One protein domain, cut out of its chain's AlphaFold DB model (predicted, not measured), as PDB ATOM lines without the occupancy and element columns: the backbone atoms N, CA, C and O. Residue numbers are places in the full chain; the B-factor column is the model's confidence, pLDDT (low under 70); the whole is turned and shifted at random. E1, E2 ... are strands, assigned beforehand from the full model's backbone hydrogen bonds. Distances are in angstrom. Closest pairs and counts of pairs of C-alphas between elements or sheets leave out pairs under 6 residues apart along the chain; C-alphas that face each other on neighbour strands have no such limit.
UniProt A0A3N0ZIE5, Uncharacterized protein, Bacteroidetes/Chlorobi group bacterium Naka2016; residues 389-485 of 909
ATOM      1  N   THR A 389      18.299  33.780 -45.566       93.56
ATOM      2  CA  THR A 389      17.924  32.753 -44.589       93.56
ATOM      3  C   THR A 389      16.815  31.854 -45.117       93.56
ATOM      4  O   THR A 389      16.053  32.225 -46.007       93.56
ATOM      5  N   LEU A 390      16.747  30.646 -44.572       94.44
ATOM      6  CA  LEU A 390      15.760  29.615 -44.848       94.44
ATOM      7  C   LEU A 390      15.022  29.277 -43.557       94.44
ATOM      8  O   LEU A 390      15.666  28.959 -42.559       94.44
ATOM      9  N   VAL A 391      13.694  29.266 -43.606       93.19
ATOM     10  CA  VAL A 391      12.827  28.655 -42.592       93.19
ATOM     11  C   VAL A 391      12.013  27.556 -43.271       93.19
ATOM     12  O   VAL A 391      11.491  27.745 -44.371       93.19
ATOM     13  N   VAL A 392      11.907  26.393 -42.628       92.62
ATOM     14  CA  VAL A 392      11.091  25.274 -43.117       92.62
ATOM     15  C   VAL A 392      10.052  24.898 -42.071       92.62
ATOM     16  O   VAL A 392      10.393  24.637 -40.916       92.62
ATOM     17  N   ARG A 393       8.787  24.836 -42.485       92.00
ATOM     18  CA  ARG A 393       7.680  24.244 -41.722       92.00
ATOM     19  C   ARG A 393       7.419  22.826 -42.219       92.00
ATOM     20  O   ARG A 393       7.657  22.528 -43.390       92.00
ATOM     21  N   ILE A 394       6.918  21.959 -41.346       91.06
ATOM     22  CA  ILE A 394       6.529  20.588 -41.697       91.06
ATOM     23  C   ILE A 394       5.048  20.404 -41.359       91.06
ATOM     24  O   ILE A 394       4.606  20.837 -40.298       91.06
ATOM     25  N   ASN A 395       4.297  19.761 -42.248       90.12
ATOM     26  CA  ASN A 395       2.933  19.298 -41.998       90.12
ATOM     27  C   ASN A 395       2.892  17.769 -42.073       90.12
ATOM     28  O   ASN A 395       3.555  17.178 -42.929       90.12
ATOM     29  N   GLU A 396       2.074  17.140 -41.237       87.56
ATOM     30  CA  GLU A 396       1.792  15.705 -41.268       87.56
ATOM     31  C   GLU A 396       0.313  15.452 -41.577       87.56
ATOM     32  O   GLU A 396      -0.565  16.080 -40.988       87.56
ATOM     33  N   PHE A 397       0.041  14.506 -42.475       86.56
ATOM     34  CA  PHE A 397      -1.308  14.062 -42.830       86.56
ATOM     35  C   PHE A 397      -1.397  12.537 -42.711       86.56
ATOM     36  O   PHE A 397      -0.679  11.810 -43.410       86.56
ATOM     37  N   CYS A 398      -2.267  12.048 -41.826       84.25
ATOM     38  CA  CYS A 398      -2.447  10.626 -41.547       84.25
ATOM     39  C   CYS A 398      -3.721  10.106 -42.232       84.25
ATOM     40  O   CYS A 398      -4.815  10.592 -41.945       84.25
ATOM     41  N   TYR A 399      -3.608   9.081 -43.079       80.81
ATOM     42  CA  TYR A 399      -4.726   8.504 -43.835       80.81
ATOM     43  C   TYR A 399      -4.983   7.046 -43.458       80.81
ATOM     44  O   TYR A 399      -4.051   6.272 -43.222       80.81
ATOM     45  N   ASN A 400      -6.252   6.648 -43.462       77.56
ATOM     46  CA  ASN A 400      -6.660   5.246 -43.458       77.56
ATOM     47  C   ASN A 400      -6.337   4.582 -44.808       77.56
ATOM     48  O   ASN A 400      -6.046   5.241 -45.805       77.56
ATOM     49  N   PHE A 401      -6.452   3.253 -44.847       76.50
ATOM     50  CA  PHE A 401      -6.279   2.455 -46.066       76.50
ATOM     51  C   PHE A 401      -7.341   2.738 -47.152       76.50
ATOM     52  O   PHE A 401      -7.154   2.332 -48.296       76.50
ATOM     53  N   ASP A 402      -8.444   3.406 -46.800       75.38
ATOM     54  CA  ASP A 402      -9.521   3.841 -47.701       75.38
ATOM     55  C   ASP A 402      -9.331   5.277 -48.237       75.38
ATOM     56  O   ASP A 402     -10.147   5.758 -49.019       75.38
ATOM     57  N   GLY A 403      -8.257   5.968 -47.831       75.25
ATOM     58  CA  GLY A 403      -7.985   7.357 -48.206       75.25
ATOM     59  C   GLY A 403      -8.692   8.415 -47.349       75.25
ATOM     60  O   GLY A 403      -8.483   9.606 -47.584       75.25
ATOM     61  N   SER A 404      -9.479   8.036 -46.335       78.44
ATOM     62  CA  SER A 404     -10.021   8.993 -45.361       78.44
ATOM     63  C   SER A 404      -8.917   9.555 -44.458       78.44
ATOM     64  O   SER A 404      -8.016   8.831 -44.027       78.44
ATOM     65  N   ILE A 405      -8.970  10.861 -44.169       81.56
ATOM     66  CA  ILE A 405      -8.057  11.505 -43.213       81.56
ATOM     67  C   ILE A 405      -8.461  11.083 -41.796       81.56
ATOM     68  O   ILE A 405      -9.617  11.217 -41.404       81.56
ATOM     69  N   ILE A 406      -7.490  10.580 -41.038       81.81
ATOM     70  CA  ILE A 406      -7.627  10.219 -39.621       81.81
ATOM     71  C   ILE A 406      -7.299  11.427 -38.744       81.81
ATOM     72  O   ILE A 406      -7.981  11.690 -37.759       81.81
ATOM     73  N   ASP A 407      -6.203  12.102 -39.089       81.50
ATOM     74  CA  ASP A 407      -5.576  13.167 -38.316       81.50
ATOM     75  C   ASP A 407      -4.680  14.003 -39.247       81.50
ATOM     76  O   ASP A 407      -4.205  13.516 -40.282       81.50
ATOM     77  N   SER A 408      -4.454  15.265 -38.898       86.25
ATOM     78  CA  SER A 408      -3.587  16.175 -39.645       86.25
ATOM     79  C   SER A 408      -3.011  17.251 -38.732       86.25
ATOM     80  O   SER A 408      -3.757  18.044 -38.154       86.25
ATOM     81  N   ALA A 409      -1.686  17.330 -38.660       83.94
ATOM     82  CA  ALA A 409      -0.969  18.280 -37.822       83.94
ATOM     83  C   ALA A 409      -0.179  19.266 -38.694       83.94
ATOM     84  O   ALA A 409       0.742  18.889 -39.419       83.94
ATOM     85  N   LEU A 410      -0.543  20.548 -38.629       88.00
ATOM     86  CA  LEU A 410       0.127  21.615 -39.373       88.00
ATOM     87  C   LEU A 410       1.259  22.233 -38.546       88.00
ATOM     88  O   LEU A 410       1.105  22.451 -37.345       88.00
ATOM     89  N   ASN A 411       2.364  22.584 -39.204       85.44
ATOM     90  CA  ASN A 411       3.528  23.230 -38.588       85.44
ATOM     91  C   ASN A 411       4.064  22.474 -37.347       85.44
ATOM     92  O   ASN A 411       4.287  23.068 -36.286       85.44
ATOM     93  N   VAL A 412       4.259  21.159 -37.473       86.19
ATOM     94  CA  VAL A 412       4.810  20.306 -36.407       86.19
ATOM     95  C   VAL A 412       6.269  20.645 -36.098       86.19
ATOM     96  O   VAL A 412       7.006  21.166 -36.938       86.19
ATOM     97  N   ASP A 413       6.700  20.336 -34.875       86.94
ATOM     98  CA  ASP A 413       8.123  20.279 -34.547       86.94
ATOM     99  C   ASP A 413       8.709  18.984 -35.110       86.94
ATOM    100  O   ASP A 413       8.249  17.886 -34.805       86.94
ATOM    101  N   GLY A 414       9.712  19.117 -35.971       85.81
ATOM    102  CA  GLY A 414      10.244  18.001 -36.738       85.81
ATOM    103  C   GLY A 414      11.575  18.334 -37.393       85.81
ATOM    104  O   GLY A 414      12.151  19.404 -37.188       85.81
ATOM    105  N   VAL A 415      12.077  17.390 -38.184       90.31
ATOM    106  CA  VAL A 415      13.431  17.425 -38.738       90.31
ATOM    107  C   VAL A 415      13.374  17.240 -40.251       90.31
ATOM    108  O   VAL A 415      12.657  16.378 -40.756       90.31
ATOM    109  N   TYR A 416      14.149  18.037 -40.978       92.12
ATOM    110  CA  TYR A 416      14.300  17.959 -42.428       92.12
ATOM    111  C   TYR A 416      15.776  17.823 -42.813       92.12
ATOM    112  O   TYR A 416      16.675  18.058 -42.001       92.12
ATOM    113  N   LEU A 417      16.039  17.416 -44.052       92.38
ATOM    114  CA  LEU A 417      17.375  17.388 -44.636       92.38
ATOM    115  C   LEU A 417      17.524  18.549 -45.626       92.38
ATOM    116  O   LEU A 417      16.680  18.740 -46.500       92.38
ATOM    117  N   LEU A 418      18.611  19.306 -45.491       93.62
ATOM    118  CA  LEU A 418      19.049  20.375 -46.388       93.62
ATOM    119  C   LEU A 418      20.323  19.901 -47.093       93.62
ATOM    120  O   LEU A 418      21.390  19.910 -46.482       93.62
ATOM    121  N   ASN A 419      20.234  19.444 -48.345       92.25
ATOM    122  CA  ASN A 419      21.345  18.753 -49.028       92.25
ATOM    123  C   ASN A 419      21.958  17.640 -48.146       92.25
ATOM    124  O   ASN A 419      23.159  17.631 -47.874       92.25
ATOM    125  N   SER A 420      21.108  16.747 -47.629       89.12
ATOM    126  CA  SER A 420      21.456  15.672 -46.680       89.12
ATOM    127  C   SER A 420      21.940  16.116 -45.285       89.12
ATOM    128  O   SER A 420      22.128  15.263 -44.419       89.12
ATOM    129  N   ARG A 421      22.094  17.420 -45.000       91.88
ATOM    130  CA  ARG A 421      22.370  17.925 -43.642       91.88
ATOM    131  C   ARG A 421      21.086  17.989 -42.818       91.88
ATOM    132  O   ARG A 421      20.148  18.686 -43.190       91.88
ATOM    133  N   GLN A 422      21.086  17.347 -41.656       92.94
ATOM    134  CA  GLN A 422      19.961  17.363 -40.721       92.94
ATOM    135  C   GLN A 422      19.739  18.762 -40.108       92.94
ATOM    136  O   GLN A 422      20.676  19.370 -39.585       92.94
ATOM    137  N   CYS A 423      18.508  19.272 -40.207       91.56
ATOM    138  CA  CYS A 423      18.073  20.610 -39.792       91.56
ATOM    139  C   CYS A 423      16.701  20.551 -39.092       91.56
ATOM    140  O   CYS A 423      15.870  19.702 -39.415       91.56
ATOM    141  N   ASN A 424      16.444  21.460 -38.152       92.44
ATOM    142  CA  ASN A 424      15.199  21.503 -37.377       92.44
ATOM    143  C   ASN A 424      14.175  22.427 -38.043       92.44
ATOM    144  O   ASN A 424      14.520  23.536 -38.452       92.44
ATOM    145  N   ALA A 425      12.909  22.012 -38.106       89.38
ATOM    146  CA  ALA A 425      11.817  22.878 -38.548       89.38
ATOM    147  C   ALA A 425      11.712  24.145 -37.676       89.38
ATOM    148  O   ALA A 425      12.144  24.152 -36.522       89.38
ATOM    149  N   LYS A 426      11.138  25.219 -38.231       87.12
ATOM    150  CA  LYS A 426      10.953  26.553 -37.611       87.12
ATOM    151  C   LYS A 426      12.246  27.311 -37.253       87.12
ATOM    152  O   LYS A 426      12.178  28.507 -36.985       87.12
ATOM    153  N   VAL A 427      13.415  26.667 -37.283       91.56
ATOM    154  CA  VAL A 427      14.725  27.310 -37.084       91.56
ATOM    155  C   VAL A 427      15.199  27.957 -38.389       91.56
ATOM    156  O   VAL A 427      15.031  27.390 -39.469       91.56
ATOM    157  N   SER A 428      15.800  29.143 -38.288       89.69
ATOM    158  CA  SER A 428      16.401  29.852 -39.417       89.69
ATOM    159  C   SER A 428      17.820  29.353 -39.720       89.69
ATOM    160  O   SER A 428      18.681  29.294 -38.842       89.69
ATOM    161  N   TYR A 429      18.084  29.034 -40.986       92.31
ATOM    162  CA  TYR A 429      19.403  28.626 -41.483       92.31
ATOM    163  C   TYR A 429      19.900  29.594 -42.556       92.31
ATOM    164  O   TYR A 429      19.179  29.894 -43.500       92.31
ATOM    165  N   GLU A 430      21.134  30.080 -42.434       92.88
ATOM    166  CA  GLU A 430      21.750  30.957 -43.439       92.88
ATOM    167  C   GLU A 430      22.136  30.162 -44.699       92.88
ATOM    168  O   GLU A 430      22.638  29.037 -44.603       92.88
ATOM    169  N   LEU A 431      21.874  30.730 -45.879       91.38
ATOM    170  CA  LEU A 431      22.135  30.120 -47.184       91.38
ATOM    171  C   LEU A 431      23.253  30.852 -47.935       91.38
ATOM    172  O   LEU A 431      23.347  32.077 -47.918       91.38
ATOM    173  N   GLU A 432      24.042  30.090 -48.686       90.69
ATOM    174  CA  GLU A 432      24.993  30.612 -49.668       90.69
ATOM    175  C   GLU A 432      24.253  31.034 -50.947       90.69
ATOM    176  O   GLU A 432      23.256  30.416 -51.329       90.69
ATOM    177  N   PHE A 433      24.752  32.058 -51.640       88.38
ATOM    178  CA  PHE A 433      24.188  32.550 -52.903       88.38
ATOM    179  C   PHE A 433      24.544  31.659 -54.106       88.38
ATOM    180  O   PHE A 433      25.612  31.052 -54.148       88.38
ATOM    181  N   GLY A 434      23.656  31.595 -55.105       83.69
ATOM    182  CA  GLY A 434      23.862  30.846 -56.354       83.69
ATOM    183  C   GLY A 434      23.946  29.318 -56.210       83.69
ATOM    184  O   GLY A 434      24.404  28.642 -57.131       83.69
ATOM    185  N   LYS A 435      23.541  28.756 -55.066       90.75
ATOM    186  CA  LYS A 435      23.746  27.350 -54.692       90.75
ATOM    187  C   LYS A 435      22.449  26.549 -54.805       90.75
ATOM    188  O   LYS A 435      21.383  27.023 -54.417       90.75
ATOM    189  N   LYS A 436      22.531  25.318 -55.326       91.62
ATOM    190  CA  LYS A 436      21.383  24.396 -55.355       91.62
ATOM    191  C   LYS A 436      21.130  23.817 -53.961       91.62
ATOM    192  O   LYS A 436      22.055  23.338 -53.300       91.62
ATOM    193  N   TYR A 437      19.866  23.808 -53.560       91.81
ATOM    194  CA  TYR A 437      19.373  23.225 -52.323       91.81
ATOM    195  C   TYR A 437      18.233  22.243 -52.601       91.81
ATOM    196  O   TYR A 437      17.349  22.509 -53.414       91.81
ATOM    197  N   ARG A 438      18.263  21.109 -51.903       94.38
ATOM    198  CA  ARG A 438      17.233  20.069 -51.871       94.38
ATOM    199  C   ARG A 438      16.743  19.915 -50.432       94.38
ATOM    200  O   ARG A 438      17.559  19.736 -49.526       94.38
ATOM    201  N   LEU A 439      15.429  20.013 -50.254       92.75
ATOM    202  CA  LEU A 439      14.697  19.878 -48.998       92.75
ATOM    203  C   LEU A 439      13.862  18.596 -49.028       92.75
ATOM    204  O   LEU A 439      13.153  18.357 -50.003       92.75
ATOM    205  N   GLU A 440      13.894  17.815 -47.954       91.94
ATOM    206  CA  GLU A 440      13.014  16.659 -47.733       91.94
ATOM    207  C   GLU A 440      12.808  16.435 -46.227       91.94
ATOM    208  O   GLU A 440      13.682  16.773 -45.428       91.94
ATOM    209  N   VAL A 441      11.666  15.880 -45.809       89.06
ATOM    210  CA  VAL A 441      11.440  15.549 -44.386       89.06
ATOM    211  C   VAL A 441      12.307  14.347 -44.013       89.06
ATOM    212  O   VAL A 441      12.274  13.333 -44.711       89.06
ATOM    213  N   ALA A 442      13.069  14.449 -42.921       85.38
ATOM    214  CA  ALA A 442      13.903  13.354 -42.435       85.38
ATOM    215  C   ALA A 442      13.023  12.245 -41.842       85.38
ATOM    216  O   ALA A 442      12.020  12.531 -41.182       85.38
ATOM    217  N   ASP A 443      13.397  10.978 -42.043       69.12
ATOM    218  CA  ASP A 443      12.541   9.852 -41.657       69.12
ATOM    219  C   ASP A 443      12.661   9.500 -40.162       69.12
ATOM    220  O   ASP A 443      13.276   8.522 -39.735       69.12
ATOM    221  N   VAL A 444      12.107  10.397 -39.350       59.34
ATOM    222  CA  VAL A 444      11.966  10.290 -37.896       59.34
ATOM    223  C   VAL A 444      10.593   9.687 -37.568       59.34
ATOM    224  O   VAL A 444       9.667   9.742 -38.379       59.34
ATOM    225  N   LYS A 445      10.442   9.128 -36.359       61.56
ATOM    226  CA  LYS A 445       9.143   8.719 -35.802       61.56
ATOM    227  C   LYS A 445       8.210   9.931 -35.683       61.56
ATOM    228  O   LYS A 445       8.307  10.697 -34.730       61.56
ATOM    229  N   THR A 446       7.347  10.087 -36.676       56.56
ATOM    230  CA  THR A 446       6.329  11.136 -36.797       56.56
ATOM    231  C   THR A 446       5.035  10.752 -36.072       56.56
ATOM    232  O   THR A 446       4.863   9.586 -35.711       56.56
ATOM    233  N   GLY A 447       4.112  11.696 -35.858       59.97
ATOM    234  CA  GLY A 447       2.847  11.449 -35.146       59.97
ATOM    235  C   GLY A 447       1.991  10.375 -35.823       59.97
ATOM    236  O   GLY A 447       1.482   9.472 -35.161       59.97
ATOM    237  N   CYS A 448       1.950  10.386 -37.158       61.44
ATOM    238  CA  CYS A 448       1.311   9.335 -37.961       61.44
ATOM    239  C   CYS A 448       2.076   7.989 -38.012       61.44
ATOM    240  O   CYS A 448       1.638   7.086 -38.721       61.44
ATOM    241  N   GLY A 449       3.267   7.874 -37.408       53.06
ATOM    242  CA  GLY A 449       4.294   6.896 -37.797       53.06
ATOM    243  C   GLY A 449       4.395   5.639 -36.930       53.06
ATOM    244  O   GLY A 449       5.332   5.504 -36.138       53.06
ATOM    245  N   GLY A 450       3.490   4.680 -37.120       60.59
ATOM    246  CA  GLY A 450       3.690   3.297 -36.686       60.59
ATOM    247  C   GLY A 450       4.645   2.522 -37.608       60.59
ATOM    248  O   GLY A 450       5.004   2.960 -38.697       60.59
ATOM    249  N   ILE A 451       5.037   1.310 -37.197       59.09
ATOM    250  CA  ILE A 451       5.928   0.409 -37.975       59.09
ATOM    251  C   ILE A 451       5.267  -0.083 -39.288       59.09
ATOM    252  O   ILE A 451       5.912  -0.685 -40.144       59.09
ATOM    253  N   CYS A 452       3.968   0.164 -39.447       62.88
ATOM    254  CA  CYS A 452       3.100  -0.469 -40.436       62.88
ATOM    255  C   CYS A 452       2.529   0.509 -41.470       62.88
ATOM    256  O   CYS A 452       1.756   0.103 -42.339       62.88
ATOM    257  N   ASP A 453       2.934   1.774 -41.391       75.06
ATOM    258  CA  ASP A 453       2.386   2.867 -42.182       75.06
ATOM    259  C   ASP A 453       3.332   3.210 -43.337       75.06
ATOM    260  O   ASP A 453       4.557   3.155 -43.215       75.06
ATOM    261  N   SER A 454       2.767   3.523 -44.501       76.94
ATOM    262  CA  SER A 454       3.530   3.881 -45.694       76.94
ATOM    263  C   SER A 454       3.605   5.398 -45.797       76.94
ATOM    264  O   SER A 454       2.661   6.037 -46.260       76.94
ATOM    265  N   CYS A 455       4.716   5.975 -45.342       79.94
ATOM    266  CA  CYS A 455       4.947   7.413 -45.402       79.94
ATOM    267  C   CYS A 455       5.732   7.827 -46.654       79.94
ATOM    268  O   CYS A 455       6.697   7.168 -47.037       79.94
ATOM    269  N   PHE A 456       5.368   8.967 -47.238       83.12
ATOM    270  CA  PHE A 456       6.172   9.691 -48.222       83.12
ATOM    271  C   PHE A 456       6.210  11.183 -47.880       83.12
ATOM    272  O   PHE A 456       5.276  11.727 -47.288       83.12
ATOM    273  N   SER A 457       7.307  11.853 -48.225       83.12
ATOM    274  CA  SER A 457       7.501  13.283 -47.990       83.12
ATOM    275  C   SER A 457       7.668  14.038 -49.303       83.12
ATOM    276  O   SER A 457       8.221  13.529 -50.279       83.12
ATOM    277  N   GLN A 458       7.173  15.274 -49.333       84.25
ATOM    278  CA  GLN A 458       7.412  16.182 -50.443       84.25
ATOM    279  C   GLN A 458       8.893  16.581 -50.477       84.25
ATOM    280  O   GLN A 458       9.463  16.985 -49.462       84.25
ATOM    281  N   VAL A 459       9.495  16.499 -51.664       88.62
ATOM    282  CA  VAL A 459      10.845  17.002 -51.942       88.62
ATOM    283  C   VAL A 459      10.720  18.351 -52.647       88.62
ATOM    284  O   VAL A 459       9.937  18.481 -53.587       88.62
ATOM    285  N   ILE A 460      11.494  19.348 -52.219       89.88
ATOM    286  CA  ILE A 460      11.589  20.654 -52.890       89.88
ATOM    287  C   ILE A 460      13.040  20.884 -53.303       89.88
ATOM    288  O   ILE A 460      13.939  20.837 -52.465       89.88
ATOM    289  N   GLU A 461      13.276  21.168 -54.581       91.44
ATOM    290  CA  GLU A 461      14.575  21.626 -55.075       91.44
ATOM    291  C   GLU A 461      14.492  23.083 -55.534       91.44
ATOM    292  O   GLU A 461      13.567  23.466 -56.249       91.44
ATOM    293  N   PHE A 462      15.476  23.894 -55.150       88.62
ATOM    294  CA  PHE A 462      15.606  25.282 -55.590       88.62
ATOM    295  C   PHE A 462      17.078  25.676 -55.751       88.62
ATOM    296  O   PHE A 462      17.988  24.951 -55.344       88.62
ATOM    297  N   VAL A 463      17.325  26.835 -56.357       89.12
ATOM    298  CA  VAL A 463      18.647  27.474 -56.406       89.12
ATOM    299  C   VAL A 463      18.512  28.834 -55.734       89.12
ATOM    300  O   VAL A 463      17.570  29.569 -56.031       89.12
ATOM    301  N   SER A 464      19.405  29.162 -54.803       86.12
ATOM    302  CA  SER A 464      19.412  30.483 -54.173       86.12
ATOM    303  C   SER A 464      19.792  31.574 -55.188       86.12
ATOM    304  O   SER A 464      20.594  31.322 -56.093       86.12
ATOM    305  N   PRO A 465      19.253  32.803 -55.066       77.50
ATOM    306  CA  PRO A 465      19.656  33.918 -55.922       77.50
ATOM    307  C   PRO A 465      21.166  34.173 -55.823       77.50
ATOM    308  O   PRO A 465      21.791  33.878 -54.808       77.50
ATOM    309  N   THR A 466      21.767  34.747 -56.864       78.50
ATOM    310  CA  THR A 466      23.198  35.111 -56.876       78.50
ATOM    311  C   THR A 466      23.497  36.429 -56.153       78.50
ATOM    312  O   THR A 466      24.653  36.708 -55.847       78.50
ATOM    313  N   LYS A 467      22.468  37.243 -55.876       73.81
ATOM    314  CA  LYS A 467      22.540  38.508 -55.131       73.81
ATOM    315  C   LYS A 467      21.169  38.835 -54.527       73.81
ATOM    316  O   LYS A 467      20.149  38.590 -55.168       73.81
ATOM    317  N   ILE A 468      21.151  39.445 -53.344       71.00
ATOM    318  CA  ILE A 468      19.973  40.109 -52.752       71.00
ATOM    319  C   ILE A 468      20.336  41.550 -52.357       71.00
ATOM    320  O   ILE A 468      21.516  41.894 -52.292       71.00
ATOM    321  N   LEU A 469      19.330  42.403 -52.141       69.38
ATOM    322  CA  LEU A 469      19.517  43.833 -51.823       69.38
ATOM    323  C   LEU A 469      19.344  44.169 -50.332       69.38
ATOM    324  O   LEU A 469      19.738  45.245 -49.899       69.38
ATOM    325  N   LYS A 470      18.740  43.262 -49.561       76.69
ATOM    326  CA  LYS A 470      18.504  43.351 -48.114       76.69
ATOM    327  C   LYS A 470      18.326  41.942 -47.552       76.69
ATOM    328  O   LYS A 470      18.068  41.020 -48.330       76.69
ATOM    329  N   ASP A 471      18.410  41.793 -46.234       80.06
ATOM    330  CA  ASP A 471      18.125  40.530 -45.547       80.06
ATOM    331  C   ASP A 471      16.780  39.946 -45.999       80.06
ATOM    332  O   ASP A 471      15.772  40.653 -46.113       80.06
ATOM    333  N   THR A 472      16.794  38.659 -46.341       85.56
ATOM    334  CA  THR A 472      15.680  37.971 -47.002       85.56
ATOM    335  C   THR A 472      15.509  36.577 -46.415       85.56
ATOM    336  O   THR A 472      16.467  35.807 -46.346       85.56
ATOM    337  N   THR A 473      14.279  36.226 -46.045       90.69
ATOM    338  CA  THR A 473      13.919  34.881 -45.585       90.69
ATOM    339  C   THR A 473      13.123  34.169 -46.670       90.69
ATOM    340  O   THR A 473      12.097  34.673 -47.122       90.69
ATOM    341  N   LEU A 474      13.583  32.990 -47.077       89.00
ATOM    342  CA  LEU A 474      12.802  32.028 -47.844       89.00
ATOM    343  C   LEU A 474      12.058  31.130 -46.856       89.00
ATOM    344  O   LEU A 474      12.690  30.492 -46.013       89.00
ATOM    345  N   GLU A 475      10.735  31.063 -46.962       91.25
ATOM    346  CA  GLU A 475       9.920  30.158 -46.156       91.25
ATOM    347  C   GLU A 475       9.316  29.062 -47.039       91.25
ATOM    348  O   GLU A 475       8.624  29.346 -48.017       91.25
ATOM    349  N   PHE A 476       9.588  27.802 -46.697       91.56
ATOM    350  CA  PHE A 476       9.030  26.630 -47.372       91.56
ATOM    351  C   PHE A 476       8.212  25.780 -46.398       91.56
ATOM    352  O   PHE A 476       8.494  25.728 -45.202       91.56
ATOM    353  N   THR A 477       7.219  25.066 -46.922       91.12
ATOM    354  CA  THR A 477       6.450  24.069 -46.168       91.12
ATOM    355  C   THR A 477       6.606  22.709 -46.836       91.12
ATOM    356  O   THR A 477       6.357  22.582 -48.034       91.12
ATOM    357  N   LEU A 478       7.035  21.704 -46.073       91.00
ATOM    358  CA  LEU A 478       7.147  20.315 -46.518       91.00
ATOM    359  C   LEU A 478       5.985  19.499 -45.953       91.00
ATOM    360  O   LEU A 478       5.762  19.482 -44.744       91.00
ATOM    361  N   ASN A 479       5.272  18.783 -46.815       88.88
ATOM    362  CA  ASN A 479       4.173  17.915 -46.404       88.88
ATOM    363  C   ASN A 479       4.657  16.453 -46.335       88.88
ATOM    364  O   ASN A 479       5.263  15.957 -47.291       88.88
ATOM    365  N   LYS A 480       4.406  15.761 -45.216       87.00
ATOM    366  CA  LYS A 480       4.562  14.303 -45.060       87.00
ATOM    367  C   LYS A 480       3.172  13.668 -45.035       87.00
ATOM    368  O   LYS A 480       2.323  14.054 -44.237       87.00
ATOM    369  N   TYR A 481       2.958  12.682 -45.893       85.00
ATOM    370  CA  TYR A 481       1.709  11.939 -46.016       85.00
ATOM    371  C   TYR A 481       1.977  10.497 -45.585       85.00
ATOM    372  O   TYR A 481       2.900   9.870 -46.103       85.00
ATOM    373  N   CYS A 482       1.205   9.969 -44.639       84.38
ATOM    374  CA  CYS A 482       1.363   8.611 -44.119       84.38
ATOM    375  C   CYS A 482       0.051   7.838 -44.252       84.38
ATOM    376  O   CYS A 482      -0.963   8.238 -43.685       84.38
ATOM    377  N   ILE A 483       0.075   6.732 -44.996       80.88
ATOM    378  CA  ILE A 483      -1.104   5.906 -45.283       80.88
ATOM    379  C   ILE A 483      -1.002   4.591 -44.508       80.88
ATOM    380  O   ILE A 483      -0.038   3.838 -44.685       80.88
ATOM    381  N   LYS A 484      -2.005   4.282 -43.681       76.19
ATOM    382  CA  LYS A 484      -2.108   2.983 -43.001       76.19
ATOM    383  C   LYS A 484      -2.286   1.866 -44.024       76.19
ATOM    384  O   LYS A 484      -3.136   1.957 -44.907       76.19
ATOM    385  N   ARG A 485      -1.515   0.783 -43.905       70.94
ATOM    386  CA  ARG A 485      -1.677  -0.388 -44.787       70.94
ATOM    387  C   ARG A 485      -3.000  -1.101 -44.505       70.94
ATOM    388  O   ARG A 485      -3.397  -1.212 -43.349       70.94
TER     389      ARG A 485
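AT A GLANCE: This is residues 389 to 485 of the 909 residues of an uncharacterized protein of Bacteroidetes/Chlorobi group bacterium Naka2016 (UniProt A0A3N0ZIE5). The domain is a slender rod built along two long strands, E1 and E8, which lie side by side and run the same way over most of its length. E2 and E6 widen this ribbon at one end, and a smaller, strongly twisted sheet, E4 E3 E5 E7, packs partly over the long pair, with E5 closest to E8. The printed part has 97 residues and no named helix; its eight strands, E1 to E8 in order along the chain, make two sheets: E2 E1 E8 E6, mixed, and E4 E3 E5 E7, antiparallel throughout. The class is all strand. The whole is only just compact, close to loose, with a radius of gyration of the C-alphas of 15.1 A and spans of 49 by 20 by 19 A.

HOW THE PARTS SIT: E1, residues 389 to 399, is parallel to E8, residues 472 to 484, at 17 degrees between directions; N 391 and O 474 are within hydrogen-bond range at 2.9 A. E1 forms a hairpin with E2, residues 405 to 412, where N 398 and O 407 are 2.9 A apart. E2 runs on into E3, residues 415 to 418, across a break of two residues, at 64 degrees. E3 and E4, residues 421 to 424, form a second hairpin, with N 418 and O 421 at 2.8 A. E5, residues 436 to 441, has staggered pairing: its residues 439 to 441 pair with E3, N 417 and O 440 at 2.8 A, and its residues 436 to 439 pair with E7, residues 460 to 463, N 437 and O 462 at 2.8 A. E6, residues 453 to 457, is the antiparallel neighbour of E8, with N 456 and O 481 at 2.9 A, and runs on into E7 at 17 degrees. Between the sheets, the closest C-alphas of E5 and E8 are those of Val 441 and Leu 478, 6.8 A apart. E1 and E3 are near each other, while E2 and E7 are apart.

IN THESE COORDINATES: E1 begins at C-alpha 389, (17.924, 32.753, -44.589), and is 33.2 A long. E2 measures 17.0 A, E3 9.9 A, E4 10.2 A, E5 17.2 A, E6 13.0 A and E7 10.4 A. E8, the longest strand, measures 39.5 A and ends at C-alpha 484, (-2.108, 2.983, -43.001).

THE WHOLE: The two C-alphas farthest apart, those of Asp 402 and Leu 469, are 49.6 A apart. The printed part has no cut. The links E4 to E5 and E5 to E6 are long, with 11 residues each; in the first, residues 429 to 430 pair antiparallel with residues 389 to 390 of E1. The mean pLDDT of the printed part is 83.6, with residues 443 to 452 and residue 469 under 70.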